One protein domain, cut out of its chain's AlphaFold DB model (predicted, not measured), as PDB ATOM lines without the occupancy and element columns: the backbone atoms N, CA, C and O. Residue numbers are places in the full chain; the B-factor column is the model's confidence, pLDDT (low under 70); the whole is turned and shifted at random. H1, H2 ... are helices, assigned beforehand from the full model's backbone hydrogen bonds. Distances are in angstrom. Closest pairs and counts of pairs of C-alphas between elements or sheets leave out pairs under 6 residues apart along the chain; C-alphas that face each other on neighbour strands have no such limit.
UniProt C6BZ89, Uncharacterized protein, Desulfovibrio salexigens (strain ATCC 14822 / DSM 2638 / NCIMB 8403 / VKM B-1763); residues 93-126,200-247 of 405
ATOM      1  N   SER A  93      50.608   0.981  12.197       83.19
ATOM      2  CA  SER A  93      50.497   2.439  12.128       83.19
ATOM      3  C   SER A  93      49.933   2.899  10.777       83.19
ATOM      4  O   SER A  93      50.021   2.181   9.783       83.19
ATOM      5  N   GLY A  94      49.400   4.125  10.709       84.88
ATOM      6  CA  GLY A  94      48.937   4.706   9.439       84.88
ATOM      7  C   GLY A  94      50.042   4.764   8.372       84.88
ATOM      8  O   GLY A  94      49.804   4.444   7.218       84.88
ATOM      9  N   LEU A  95      51.290   5.039   8.776       86.44
ATOM     10  CA  LEU A  95      52.446   5.011   7.868       86.44
ATOM     11  C   LEU A  95      52.732   3.610   7.307       86.44
ATOM     12  O   LEU A  95      53.135   3.471   6.153       86.44
ATOM     13  N   GLU A  96      52.558   2.568   8.120       86.38
ATOM     14  CA  GLU A  96      52.694   1.181   7.668       86.38
ATOM     15  C   GLU A  96      51.554   0.776   6.732       86.38
ATOM     16  O   GLU A  96      51.797   0.021   5.793       86.38
ATOM     17  N   TYR A  97      50.348   1.305   6.942       88.31
ATOM     18  CA  TYR A  97      49.225   1.134   6.023       88.31
ATOM     19  C   TYR A  97      49.462   1.827   4.682       88.31
ATOM     20  O   TYR A  97      49.378   1.174   3.648       88.31
ATOM     21  N   ASP A  98      49.880   3.093   4.671       88.44
ATOM     22  CA  ASP A  98      50.202   3.806   3.428       88.44
ATOM     23  C   ASP A  98      51.305   3.091   2.637       88.44
ATOM     24  O   ASP A  98      51.289   3.034   1.404       88.44
ATOM     25  N   LYS A  99      52.290   2.536   3.352       91.38
ATOM     26  CA  LYS A  99      53.344   1.719   2.753       91.38
ATOM     27  C   LYS A  99      52.783   0.419   2.178       91.38
ATOM     28  O   LYS A  99      53.128   0.085   1.048       91.38
ATOM     29  N   HIS A 100      51.925  -0.280   2.920       90.44
ATOM     30  CA  HIS A 100      51.230  -1.484   2.454       90.44
ATOM     31  C   HIS A 100      50.426  -1.213   1.182       90.44
ATOM     32  O   HIS A 100      50.621  -1.910   0.191       90.44
ATOM     33  N   ILE A 101      49.609  -0.156   1.157       91.38
ATOM     34  CA  ILE A 101      48.814   0.218  -0.018       91.38
ATOM     35  C   ILE A 101      49.712   0.535  -1.216       91.38
ATOM     36  O   ILE A 101      49.444   0.063  -2.315       91.38
ATOM     37  N   LYS A 102      50.821   1.260  -1.028       92.19
ATOM     38  CA  LYS A 102      51.781   1.526  -2.117       92.19
ATOM     39  C   LYS A 102      52.433   0.251  -2.656       92.19
ATOM     40  O   LYS A 102      52.534   0.090  -3.870       92.19
ATOM     41  N   GLU A 103      52.878  -0.641  -1.770       93.50
ATOM     42  CA  GLU A 103      53.482  -1.924  -2.153       93.50
ATOM     43  C   GLU A 103      52.467  -2.821  -2.879       93.50
ATOM     44  O   GLU A 103      52.799  -3.422  -3.903       93.50
ATOM     45  N   LEU A 104      51.226  -2.865  -2.389       91.31
ATOM     46  CA  LEU A 104      50.141  -3.644  -2.976       91.31
ATOM     47  C   LEU A 104      49.718  -3.088  -4.342       91.31
ATOM     48  O   LEU A 104      49.585  -3.860  -5.289       91.31
ATOM     49  N   THR A 105      49.581  -1.767  -4.477       90.81
ATOM     50  CA  THR A 105      49.297  -1.103  -5.760       90.81
ATOM     51  C   THR A 105      50.375  -1.423  -6.790       90.81
ATOM     52  O   THR A 105      50.045  -1.875  -7.883       90.81
ATOM     53  N   ALA A 106      51.657  -1.295  -6.431       91.12
ATOM     54  CA  ALA A 106      52.756  -1.612  -7.343       91.12
ATOM     55  C   ALA A 106      52.755  -3.090  -7.780       91.12
ATOM     56  O   ALA A 106      53.034  -3.392  -8.940       91.12
ATOM     57  N   ALA A 107      52.420  -4.015  -6.872       90.44
ATOM     58  CA  ALA A 107      52.304  -5.436  -7.197       90.44
ATOM     59  C   ALA A 107      51.114  -5.729  -8.131       90.44
ATOM     60  O   ALA A 107      51.264  -6.501  -9.078       90.44
ATOM     61  N   ILE A 108      49.958  -5.092  -7.903       88.06
ATOM     62  CA  ILE A 108      48.763  -5.230  -8.752       88.06
ATOM     63  C   ILE A 108      49.016  -4.646 -10.149       88.06
ATOM     64  O   ILE A 108      48.754  -5.319 -11.146       88.06
ATOM     65  N   GLU A 109      49.566  -3.433 -10.243       88.00
ATOM     66  CA  GLU A 109      49.898  -2.779 -11.519       88.00
ATOM     67  C   GLU A 109      50.969  -3.551 -12.302       88.00
ATOM     68  O   GLU A 109      50.890  -3.671 -13.525       88.00
ATOM     69  N   GLY A 110      51.940  -4.131 -11.590       86.12
ATOM     70  CA  GLY A 110      52.954  -5.024 -12.149       86.12
ATOM     71  C   GLY A 110      52.452  -6.432 -12.489       86.12
ATOM     72  O   GLY A 110      53.239  -7.237 -12.984       86.12
ATOM     73  N   GLN A 111      51.174  -6.741 -12.229       85.38
ATOM     74  CA  GLN A 111      50.549  -8.060 -12.412       85.38
ATOM     75  C   GLN A 111      51.237  -9.200 -11.631       85.38
ATOM     76  O   GLN A 111      51.088 -10.379 -11.962       85.38
ATOM     77  N   ASP A 112      51.970  -8.872 -10.562       88.12
ATOM     78  CA  ASP A 112      52.633  -9.831  -9.674       88.12
ATOM     79  C   ASP A 112      51.700 -10.237  -8.524       88.12
ATOM     80  O   ASP A 112      51.874  -9.869  -7.357       88.12
ATOM     81  N   TYR A 113      50.672 -11.015  -8.865       86.94
ATOM     82  CA  TYR A 113      49.641 -11.435  -7.913       86.94
ATOM     83  C   TYR A 113      50.182 -12.314  -6.775       86.94
ATOM     84  O   TYR A 113      49.676 -12.239  -5.660       86.94
ATOM     85  N   LYS A 114      51.252 -13.088  -7.008       89.56
ATOM     86  CA  LYS A 114      51.891 -13.887  -5.944       89.56
ATOM     87  C   LYS A 114      52.539 -12.994  -4.891       89.56
ATOM     88  O   LYS A 114      52.455 -13.275  -3.696       89.56
ATOM     89  N   ASN A 115      53.201 -11.921  -5.320       91.31
ATOM     90  CA  ASN A 115      53.745 -10.951  -4.380       91.31
ATOM     91  C   ASN A 115      52.630 -10.148  -3.690       91.31
ATOM     92  O   ASN A 115      52.741  -9.903  -2.491       91.31
ATOM     93  N   ALA A 116      51.546  -9.808  -4.399       88.81
ATOM     94  CA  ALA A 116      50.374  -9.150  -3.814       88.81
ATOM     95  C   ALA A 116      49.736  -9.982  -2.682       88.81
ATOM     96  O   ALA A 116      49.496  -9.449  -1.598       88.81
ATOM     97  N   GLU A 117      49.547 -11.293  -2.875       90.62
ATOM     98  CA  GLU A 117      49.060 -12.210  -1.827       90.62
ATOM     99  C   GLU A 117      49.964 -12.185  -0.586       90.62
ATOM    100  O   GLU A 117      49.492 -12.026   0.540       90.62
ATOM    101  N   ARG A 118      51.287 -12.253  -0.789       91.25
ATOM    102  CA  ARG A 118      52.269 -12.203   0.305       91.25
ATOM    103  C   ARG A 118      52.237 -10.873   1.067       91.25
ATOM    104  O   ARG A 118      52.469 -10.859   2.276       91.25
ATOM    105  N   ILE A 119      51.996  -9.761   0.370       91.25
ATOM    106  CA  ILE A 119      51.861  -8.431   0.980       91.25
ATOM    107  C   ILE A 119      50.619  -8.392   1.886       91.25
ATOM    108  O   ILE A 119      50.734  -7.973   3.038       91.25
ATOM    109  N   ILE A 120      49.479  -8.924   1.425       89.31
ATOM    110  CA  ILE A 120      48.241  -9.045   2.221       89.31
ATOM    111  C   ILE A 120      48.466  -9.902   3.475       89.31
ATOM    112  O   ILE A 120      48.166  -9.455   4.584       89.31
ATOM    113  N   ASP A 121      49.053 -11.094   3.330       88.38
ATOM    114  CA  ASP A 121      49.313 -11.992   4.465       88.38
ATOM    115  C   ASP A 121      50.229 -11.330   5.510       88.38
ATOM    116  O   ASP A 121      50.002 -11.410   6.720       88.38
ATOM    117  N   LYS A 122      51.264 -10.614   5.056       87.75
ATOM    118  CA  LYS A 122      52.185  -9.892   5.941       87.75
ATOM    119  C   LYS A 122      51.510  -8.725   6.670       87.75
ATOM    120  O   LYS A 122      51.902  -8.391   7.788       87.75
ATOM    121  N   PHE A 123      50.525  -8.091   6.046       86.69
ATOM    122  CA  PHE A 123      49.794  -6.992   6.659       86.69
ATOM    123  C   PHE A 123      48.917  -7.496   7.810       86.69
ATOM    124  O   PHE A 123      49.076  -7.044   8.943       86.69
ATOM    125  N   PHE A 124      48.090  -8.518   7.577       84.12
ATOM    126  CA  PHE A 124      47.150  -9.044   8.581       84.12
ATOM    127  C   PHE A 124      47.757 -10.027   9.602       84.12
ATOM    128  O   PHE A 124      47.032 -10.585  10.426       84.12
ATOM    129  N   THR A 125      49.077 -10.232   9.596       77.81
ATOM    130  CA  THR A 125      49.817 -11.008  10.616       77.81
ATOM    131  C   THR A 125      50.357 -10.155  11.771       77.81
ATOM    132  O   THR A 125      51.094 -10.668  12.612       77.81
ATOM    133  N   GLY A 126      50.027  -8.860  11.828       72.25
ATOM    134  CA  GLY A 126      50.447  -7.979  12.920       72.25
ATOM    135  C   GLY A 126      49.708  -8.195  14.249       72.25
ATOM    136  O   GLY A 126      49.074  -9.226  14.475       72.25
ATOM    137  N   LEU A 200      35.331 -14.908  22.000       89.12
ATOM    138  CA  LEU A 200      35.282 -13.706  21.170       89.12
ATOM    139  C   LEU A 200      36.649 -13.390  20.545       89.12
ATOM    140  O   LEU A 200      36.734 -13.193  19.338       89.12
ATOM    141  N   ALA A 201      37.737 -13.459  21.318       88.38
ATOM    142  CA  ALA A 201      39.101 -13.258  20.818       88.38
ATOM    143  C   ALA A 201      39.470 -14.243  19.698       88.38
ATOM    144  O   ALA A 201      40.035 -13.859  18.668       88.38
ATOM    145  N   LYS A 202      39.111 -15.523  19.876       89.00
ATOM    146  CA  LYS A 202      39.297 -16.554  18.847       89.00
ATOM    147  C   LYS A 202      38.486 -16.255  17.590       89.00
ATOM    148  O   LYS A 202      39.020 -16.413  16.495       89.00
ATOM    149  N   ARG A 203      37.233 -15.813  17.739       88.69
ATOM    150  CA  ARG A 203      36.374 -15.426  16.613       88.69
ATOM    151  C   ARG A 203      36.967 -14.258  15.849       88.69
ATOM    152  O   ARG A 203      37.242 -14.423  14.674       88.69
ATOM    153  N   VAL A 204      37.291 -13.153  16.522       88.88
ATOM    154  CA  VAL A 204      37.937 -11.983  15.900       88.88
ATOM    155  C   VAL A 204      39.187 -12.396  15.123       88.88
ATOM    156  O   VAL A 204      39.321 -12.074  13.943       88.88
ATOM    157  N   SER A 205      40.065 -13.192  15.741       87.81
ATOM    158  CA  SER A 205      41.279 -13.685  15.081       87.81
ATOM    159  C   SER A 205      40.978 -14.521  13.835       87.81
ATOM    160  O   SER A 205      41.601 -14.315  12.791       87.81
ATOM    161  N   SER A 206      40.021 -15.451  13.939       88.12
ATOM    162  CA  SER A 206      39.603 -16.340  12.851       88.12
ATOM    163  C   SER A 206      38.948 -15.573  11.705       88.12
ATOM    164  O   SER A 206      39.245 -15.841  10.540       88.12
ATOM    165  N   THR A 207      38.085 -14.607  12.015       88.31
ATOM    166  CA  THR A 207      37.375 -13.817  11.011       88.31
ATOM    167  C   THR A 207      38.328 -12.887  10.269       88.31
ATOM    168  O   THR A 207      38.234 -12.791   9.054       88.31
ATOM    169  N   ILE A 208      39.314 -12.283  10.945       87.38
ATOM    170  CA  ILE A 208      40.358 -11.492  10.268       87.38
ATOM    171  C   ILE A 208      41.182 -12.379   9.324       87.38
ATOM    172  O   ILE A 208      41.440 -11.992   8.189       87.38
ATOM    173  N   SER A 209      41.575 -13.580   9.762       87.69
ATOM    174  CA  SER A 209      42.316 -14.510   8.896       87.69
ATOM    175  C   SER A 209      41.483 -14.968   7.692       87.69
ATOM    176  O   SER A 209      42.002 -15.038   6.586       87.69
ATOM    177  N   THR A 210      40.186 -15.223   7.883       86.69
ATOM    178  CA  THR A 210      39.266 -15.587   6.787       86.69
ATOM    179  C   THR A 210      39.022 -14.405   5.843       86.69
ATOM    180  O   THR A 210      38.986 -14.578   4.627       86.69
ATOM    181  N   GLY A 211      38.930 -13.187   6.380       86.12
ATOM    182  CA  GLY A 211      38.821 -11.961   5.595       86.12
ATOM    183  C   GLY A 211      40.049 -11.721   4.716       86.12
ATOM    184  O   GLY A 211      39.892 -11.364   3.553       86.12
ATOM    185  N   ALA A 212      41.255 -12.025   5.210       87.56
ATOM    186  CA  ALA A 212      42.475 -11.944   4.406       87.56
ATOM    187  C   ALA A 212      42.438 -12.895   3.192       87.56
ATOM    188  O   ALA A 212      42.886 -12.533   2.103       87.56
ATOM    189  N   GLU A 213      41.847 -14.088   3.336       88.00
ATOM    190  CA  GLU A 213      41.595 -14.989   2.201       88.00
ATOM    191  C   GLU A 213      40.585 -14.400   1.204       88.00
ATOM    192  O   GLU A 213      40.777 -14.528  -0.008       88.00
ATOM    193  N   GLN A 214      39.545 -13.700   1.675       84.44
ATOM    194  CA  GLN A 214      38.613 -12.996   0.784       84.44
ATOM    195  C   GLN A 214      39.296 -11.862   0.012       84.44
ATOM    196  O   GLN A 214      39.131 -11.770  -1.205       84.44
ATOM    197  N   SER A 215      40.134 -11.066   0.678       85.81
ATOM    198  CA  SER A 215      40.967 -10.053   0.022       85.81
ATOM    199  C   SER A 215      41.832 -10.665  -1.086       85.81
ATOM    200  O   SER A 215      41.874 -10.145  -2.202       85.81
ATOM    201  N   LYS A 216      42.458 -11.823  -0.840       88.56
ATOM    202  CA  LYS A 216      43.212 -12.550  -1.879       88.56
ATOM    203  C   LYS A 216      42.320 -13.034  -3.025       88.56
ATOM    204  O   LYS A 216      42.719 -12.955  -4.185       88.56
ATOM    205  N   GLY A 217      41.092 -13.465  -2.740       83.12
ATOM    206  CA  GLY A 217      40.091 -13.787  -3.762       83.12
ATOM    207  C   GLY A 217      39.811 -12.622  -4.720       83.12
ATOM    208  O   GLY A 217      39.753 -12.831  -5.938       83.12
ATOM    209  N   ASN A 218      39.730 -11.399  -4.189       83.31
ATOM    210  CA  ASN A 218      39.444 -10.183  -4.958       83.31
ATOM    211  C   ASN A 218      40.607  -9.743  -5.866       83.31
ATOM    212  O   ASN A 218      40.372  -9.100  -6.893       83.31
ATOM    213  N   LEU A 219      41.844 -10.177  -5.590       82.00
ATOM    214  CA  LEU A 219      42.994  -9.926  -6.473       82.00
ATOM    215  C   LEU A 219      42.783 -10.460  -7.893       82.00
ATOM    216  O   LEU A 219      43.299  -9.878  -8.845       82.00
ATOM    217  N   LYS A 220      41.989 -11.528  -8.071       74.00
ATOM    218  CA  LYS A 220      41.703 -12.108  -9.397       74.00
ATOM    219  C   LYS A 220      41.062 -11.110 -10.362       74.00
ATOM    220  O   LYS A 220      41.198 -11.271 -11.575       74.00
ATOM    221  N   ASN A 221      40.376 -10.104  -9.827       69.38
ATOM    222  CA  ASN A 221      39.703  -9.065 -10.597       69.38
ATOM    223  C   ASN A 221      40.449  -7.723 -10.557       69.38
ATOM    224  O   ASN A 221      40.114  -6.844 -11.347       69.38
ATOM    225  N   ALA A 222      41.470  -7.578  -9.707       70.19
ATOM    226  CA  ALA A 222      42.241  -6.349  -9.527       70.19
ATOM    227  C   ALA A 222      43.176  -6.055 -10.720       70.19
ATOM    228  O   ALA A 222      43.832  -6.953 -11.261       70.19
ATOM    229  N   GLY A 223      43.240  -4.785 -11.137       61.31
ATOM    230  CA  GLY A 223      44.130  -4.283 -12.196       61.31
ATOM    231  C   GLY A 223      43.743  -4.640 -13.640       61.31
ATOM    232  O   GLY A 223      44.492  -4.332 -14.565       61.31
ATOM    233  N   ARG A 224      42.593  -5.292 -13.870       65.94
ATOM    234  CA  ARG A 224      42.188  -5.786 -15.205       65.94
ATOM    235  C   ARG A 224      41.443  -4.766 -16.076       65.94
ATOM    236  O   ARG A 224      41.401  -4.938 -17.291       65.94
ATOM    237  N   ASN A 225      40.843  -3.725 -15.497       56.97
ATOM    238  CA  ASN A 225      40.137  -2.654 -16.215       56.97
ATOM    239  C   ASN A 225      39.903  -1.437 -15.295       56.97
ATOM    240  O   ASN A 225      40.167  -1.486 -14.106       56.97
ATOM    241  N   ARG A 226      39.384  -0.320 -15.823       49.31
ATOM    242  CA  ARG A 226      39.164   0.927 -15.050       49.31
ATOM    243  C   ARG A 226      38.140   0.803 -13.901       49.31
ATOM    244  O   ARG A 226      37.996   1.740 -13.129       49.31
ATOM    245  N   TYR A 227      37.441  -0.331 -13.834       51.50
ATOM    246  CA  TYR A 227      36.460  -0.698 -12.810       51.50
ATOM    247  C   TYR A 227      36.958  -1.854 -11.926       51.50
ATOM    248  O   TYR A 227      36.171  -2.447 -11.195       51.50
ATOM    249  N   SER A 228      38.239  -2.225 -12.032       62.03
ATOM    250  CA  SER A 228      38.829  -3.302 -11.244       62.03
ATOM    251  C   SER A 228      39.075  -2.871  -9.807       62.03
ATOM    252  O   SER A 228      39.431  -1.719  -9.567       62.03
ATOM    253  N   GLU A 229      39.000  -3.834  -8.892       75.19
ATOM    254  CA  GLU A 229      39.360  -3.681  -7.482       75.19
ATOM    255  C   GLU A 229      40.716  -2.968  -7.304       75.19
ATOM    256  O   GLU A 229      41.719  -3.356  -7.916       75.19
ATOM    257  N   THR A 230      40.744  -1.918  -6.475       82.56
ATOM    258  CA  THR A 230      41.966  -1.190  -6.089       82.56
ATOM    259  C   THR A 230      42.653  -1.871  -4.903       82.56
ATOM    260  O   THR A 230      42.047  -2.688  -4.213       82.56
ATOM    261  N   ALA A 231      43.912  -1.523  -4.614       83.12
ATOM    262  CA  ALA A 231      44.611  -2.013  -3.417       83.12
ATOM    263  C   ALA A 231      43.855  -1.685  -2.113       83.12
ATOM    264  O   ALA A 231      43.825  -2.501  -1.189       83.12
ATOM    265  N   GLU A 232      43.218  -0.513  -2.062       85.69
ATOM    266  CA  GLU A 232      42.357  -0.089  -0.956       85.69
ATOM    267  C   GLU A 232      41.119  -0.981  -0.862       85.69
ATOM    268  O   GLU A 232      40.902  -1.578   0.184       85.69
ATOM    269  N   SER A 233      40.387  -1.185  -1.965       83.06
ATOM    270  CA  SER A 233      39.200  -2.056  -1.993       83.06
ATOM    271  C   SER A 233      39.521  -3.507  -1.610       83.06
ATOM    272  O   SER A 233      38.849  -4.124  -0.782       83.06
ATOM    273  N   VAL A 234      40.630  -4.044  -2.135       84.69
ATOM    274  CA  VAL A 234      41.128  -5.378  -1.780       84.69
ATOM    275  C   VAL A 234      41.424  -5.466  -0.285       84.69
ATOM    276  O   VAL A 234      41.044  -6.450   0.347       84.69
ATOM    277  N   THR A 235      42.073  -4.460   0.301       85.50
ATOM    278  CA  THR A 235      42.387  -4.457   1.740       85.50
ATOM    279  C   THR A 235      41.119  -4.258   2.585       85.50
ATOM    280  O   THR A 235      40.960  -4.916   3.617       85.50
ATOM    281  N   HIS A 236      40.178  -3.439   2.111       85.19
ATOM    282  CA  HIS A 236      38.903  -3.153   2.766       85.19
ATOM    283  C   HIS A 236      37.992  -4.384   2.872       85.19
ATOM    284  O   HIS A 236      37.307  -4.558   3.879       85.19
ATOM    285  N   ALA A 237      38.048  -5.302   1.903       84.19
ATOM    286  CA  ALA A 237      37.264  -6.540   1.932       84.19
ATOM    287  C   ALA A 237      37.482  -7.368   3.217       84.19
ATOM    288  O   ALA A 237      36.542  -7.972   3.734       84.19
ATOM    289  N   THR A 238      38.690  -7.350   3.799       85.19
ATOM    290  CA  THR A 238      38.944  -7.994   5.102       85.19
ATOM    291  C   THR A 238      38.185  -7.298   6.233       85.19
ATOM    292  O   THR A 238      37.634  -7.973   7.103       85.19
ATOM    293  N   ALA A 239      38.141  -5.961   6.230       83.62
ATOM    294  CA  ALA A 239      37.431  -5.168   7.230       83.62
ATOM    295  C   ALA A 239      35.925  -5.410   7.174       83.62
ATOM    296  O   ALA A 239      35.312  -5.680   8.206       83.62
ATOM    297  N   GLN A 240      35.361  -5.392   5.968       83.81
ATOM    298  CA  GLN A 240      33.960  -5.697   5.710       83.81
ATOM    299  C   GLN A 240      33.612  -7.121   6.157       83.81
ATOM    300  O   GLN A 240      32.712  -7.316   6.972       83.81
ATOM    301  N   HIS A 241      34.409  -8.114   5.749       85.56
ATOM    302  CA  HIS A 241      34.205  -9.498   6.168       85.56
ATOM    303  C   HIS A 241      34.265  -9.662   7.695       85.56
ATOM    304  O   HIS A 241      33.408 -10.325   8.285       85.56
ATOM    305  N   ALA A 242      35.253  -9.045   8.350       85.00
ATOM    306  CA  ALA A 242      35.397  -9.086   9.801       85.00
ATOM    307  C   ALA A 242      34.215  -8.428  10.513       85.00
ATOM    308  O   ALA A 242      33.592  -9.061  11.371       85.00
ATOM    309  N   ARG A 243      33.853  -7.208  10.099       84.19
ATOM    310  CA  ARG A 243      32.657  -6.505  10.566       84.19
ATOM    311  C   ARG A 243      31.454  -7.427  10.498       84.19
ATOM    312  O   ARG A 243      30.720  -7.496  11.482       84.19
ATOM    313  N   ASP A 244      31.283  -8.134   9.382       77.38
ATOM    314  CA  ASP A 244      30.080  -8.899   9.059       77.38
ATOM    315  C   ASP A 244      29.974 -10.250   9.771       77.38
ATOM    316  O   ASP A 244      28.891 -10.620  10.225       77.38
ATOM    317  N   ASN A 245      31.104 -10.901  10.047       83.25
ATOM    318  CA  ASN A 245      31.107 -12.300  10.476       83.25
ATOM    319  C   ASN A 245      31.602 -12.539  11.919       83.25
ATOM    320  O   ASN A 245      31.512 -13.667  12.401       83.25
ATOM    321  N   ILE A 246      32.104 -11.530  12.653       85.12
ATOM    322  CA  ILE A 246      32.644 -11.722  14.027       85.12
ATOM    323  C   ILE A 246      31.639 -12.377  14.993       85.12
ATOM    324  O   ILE A 246      32.020 -13.230  15.799       85.12
ATOM    325  N   PHE A 247      30.358 -12.019  14.890       83.00
ATOM    326  CA  PHE A 247      29.282 -12.589  15.709       83.00
ATOM    327  C   PHE A 247      28.456 -13.667  14.985       83.00
ATOM    328  O   PHE A 247      27.451 -14.110  15.521       83.00
TER     329      PHE A 247
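This is residues 93 to 126 and 200 to 247 of the 405 residues of an uncharacterized protein of Desulfovibrio salexigens (strain ATCC 14822 / DSM 2638 / NCIMB 8403 / VKM B-1763) (UniProt C6BZ89). Two helical hairpins, H1 with H2 and H3 with H4, pack together, H2 beside the later half of H3 and the first turn of H4 on H1. H4 slants across H3 and draws away from H1, while long H3 makes most of the longest axis and runs on past H2 toward its own first residue. The 82 printed residues hold four named helices, H1, H2, H3 and H4 in chain order, and no named strand: the class is all helix. The whole is compact, with a radius of gyration of the C-alphas of 12.5 A, yet elongated in outline, spanning 38 by 25 by 20 A.

Start with H1, residues 94 to 109, and pass the tight link to H2, residues 113 to 123. This helical hairpin runs opposite ways at a shallow tilt of 11 degrees, and its closest C-alphas, Ala 107 and Ala 116, are 5.4 A apart. Beyond the cut look for H3, residues 200 to 221, which touches H2 with residues 212 to 219 alone. Their closest C-alphas, Glu 117 and Lys 216, are 5.9 A apart, and the two run opposite ways at a shallow tilt of 22 degrees. H4, residues 231 to 245, makes a second helical hairpin with H3, with 30 pairs of C-alphas within 8 A. The closest, Gly 211 and Thr 238, are 4.0 A apart, and the tilt of 38 degrees is only just steep. H1 touches H4 through residues 101 to 108 of H1 and 231 to 232 of H4 alone; the closest C-alphas, Thr 105 and Ala 231, are 5.3 A apart, at a steep tilt of 64 degrees. The helix packing is part aligned, part crossed: two of these four touching pairs are at a shallow tilt. H2 and H4 are close but not clearly touching, with the C-alphas of Ile 120 and Thr 235 closest at 7.5 A. In H1 and H2 every O i to N i+4 pair is within hydrogen-bond range; in H3 16 of 18 are, and in H4 9 of 11.

Find C-alpha 94 at (48.937, 4.706, 9.439); from there H1 runs 22.3 A to C-alpha 109. H2 covers 15.2 A. Look for C-alpha 200 at (35.282, -13.706, 21.170), where H3 begins its 32.4 A. H4 runs 21.9 A and ends at C-alpha 245, at (31.107, -12.300, 10.476).

The two C-alphas farthest apart, those of Leu 200 and Asn 225, are 39.3 A apart. Residues 127 to 199 are not printed, and C-alphas 126 and 200 stand 18.2 A apart across the cut. The link from H3 to H4, nine residues, is short. Look there for low confidence: residue 221, which belongs to H3, and residues 223 to 228 are under 70, while the mean pLDDT of the printed part is 83.9.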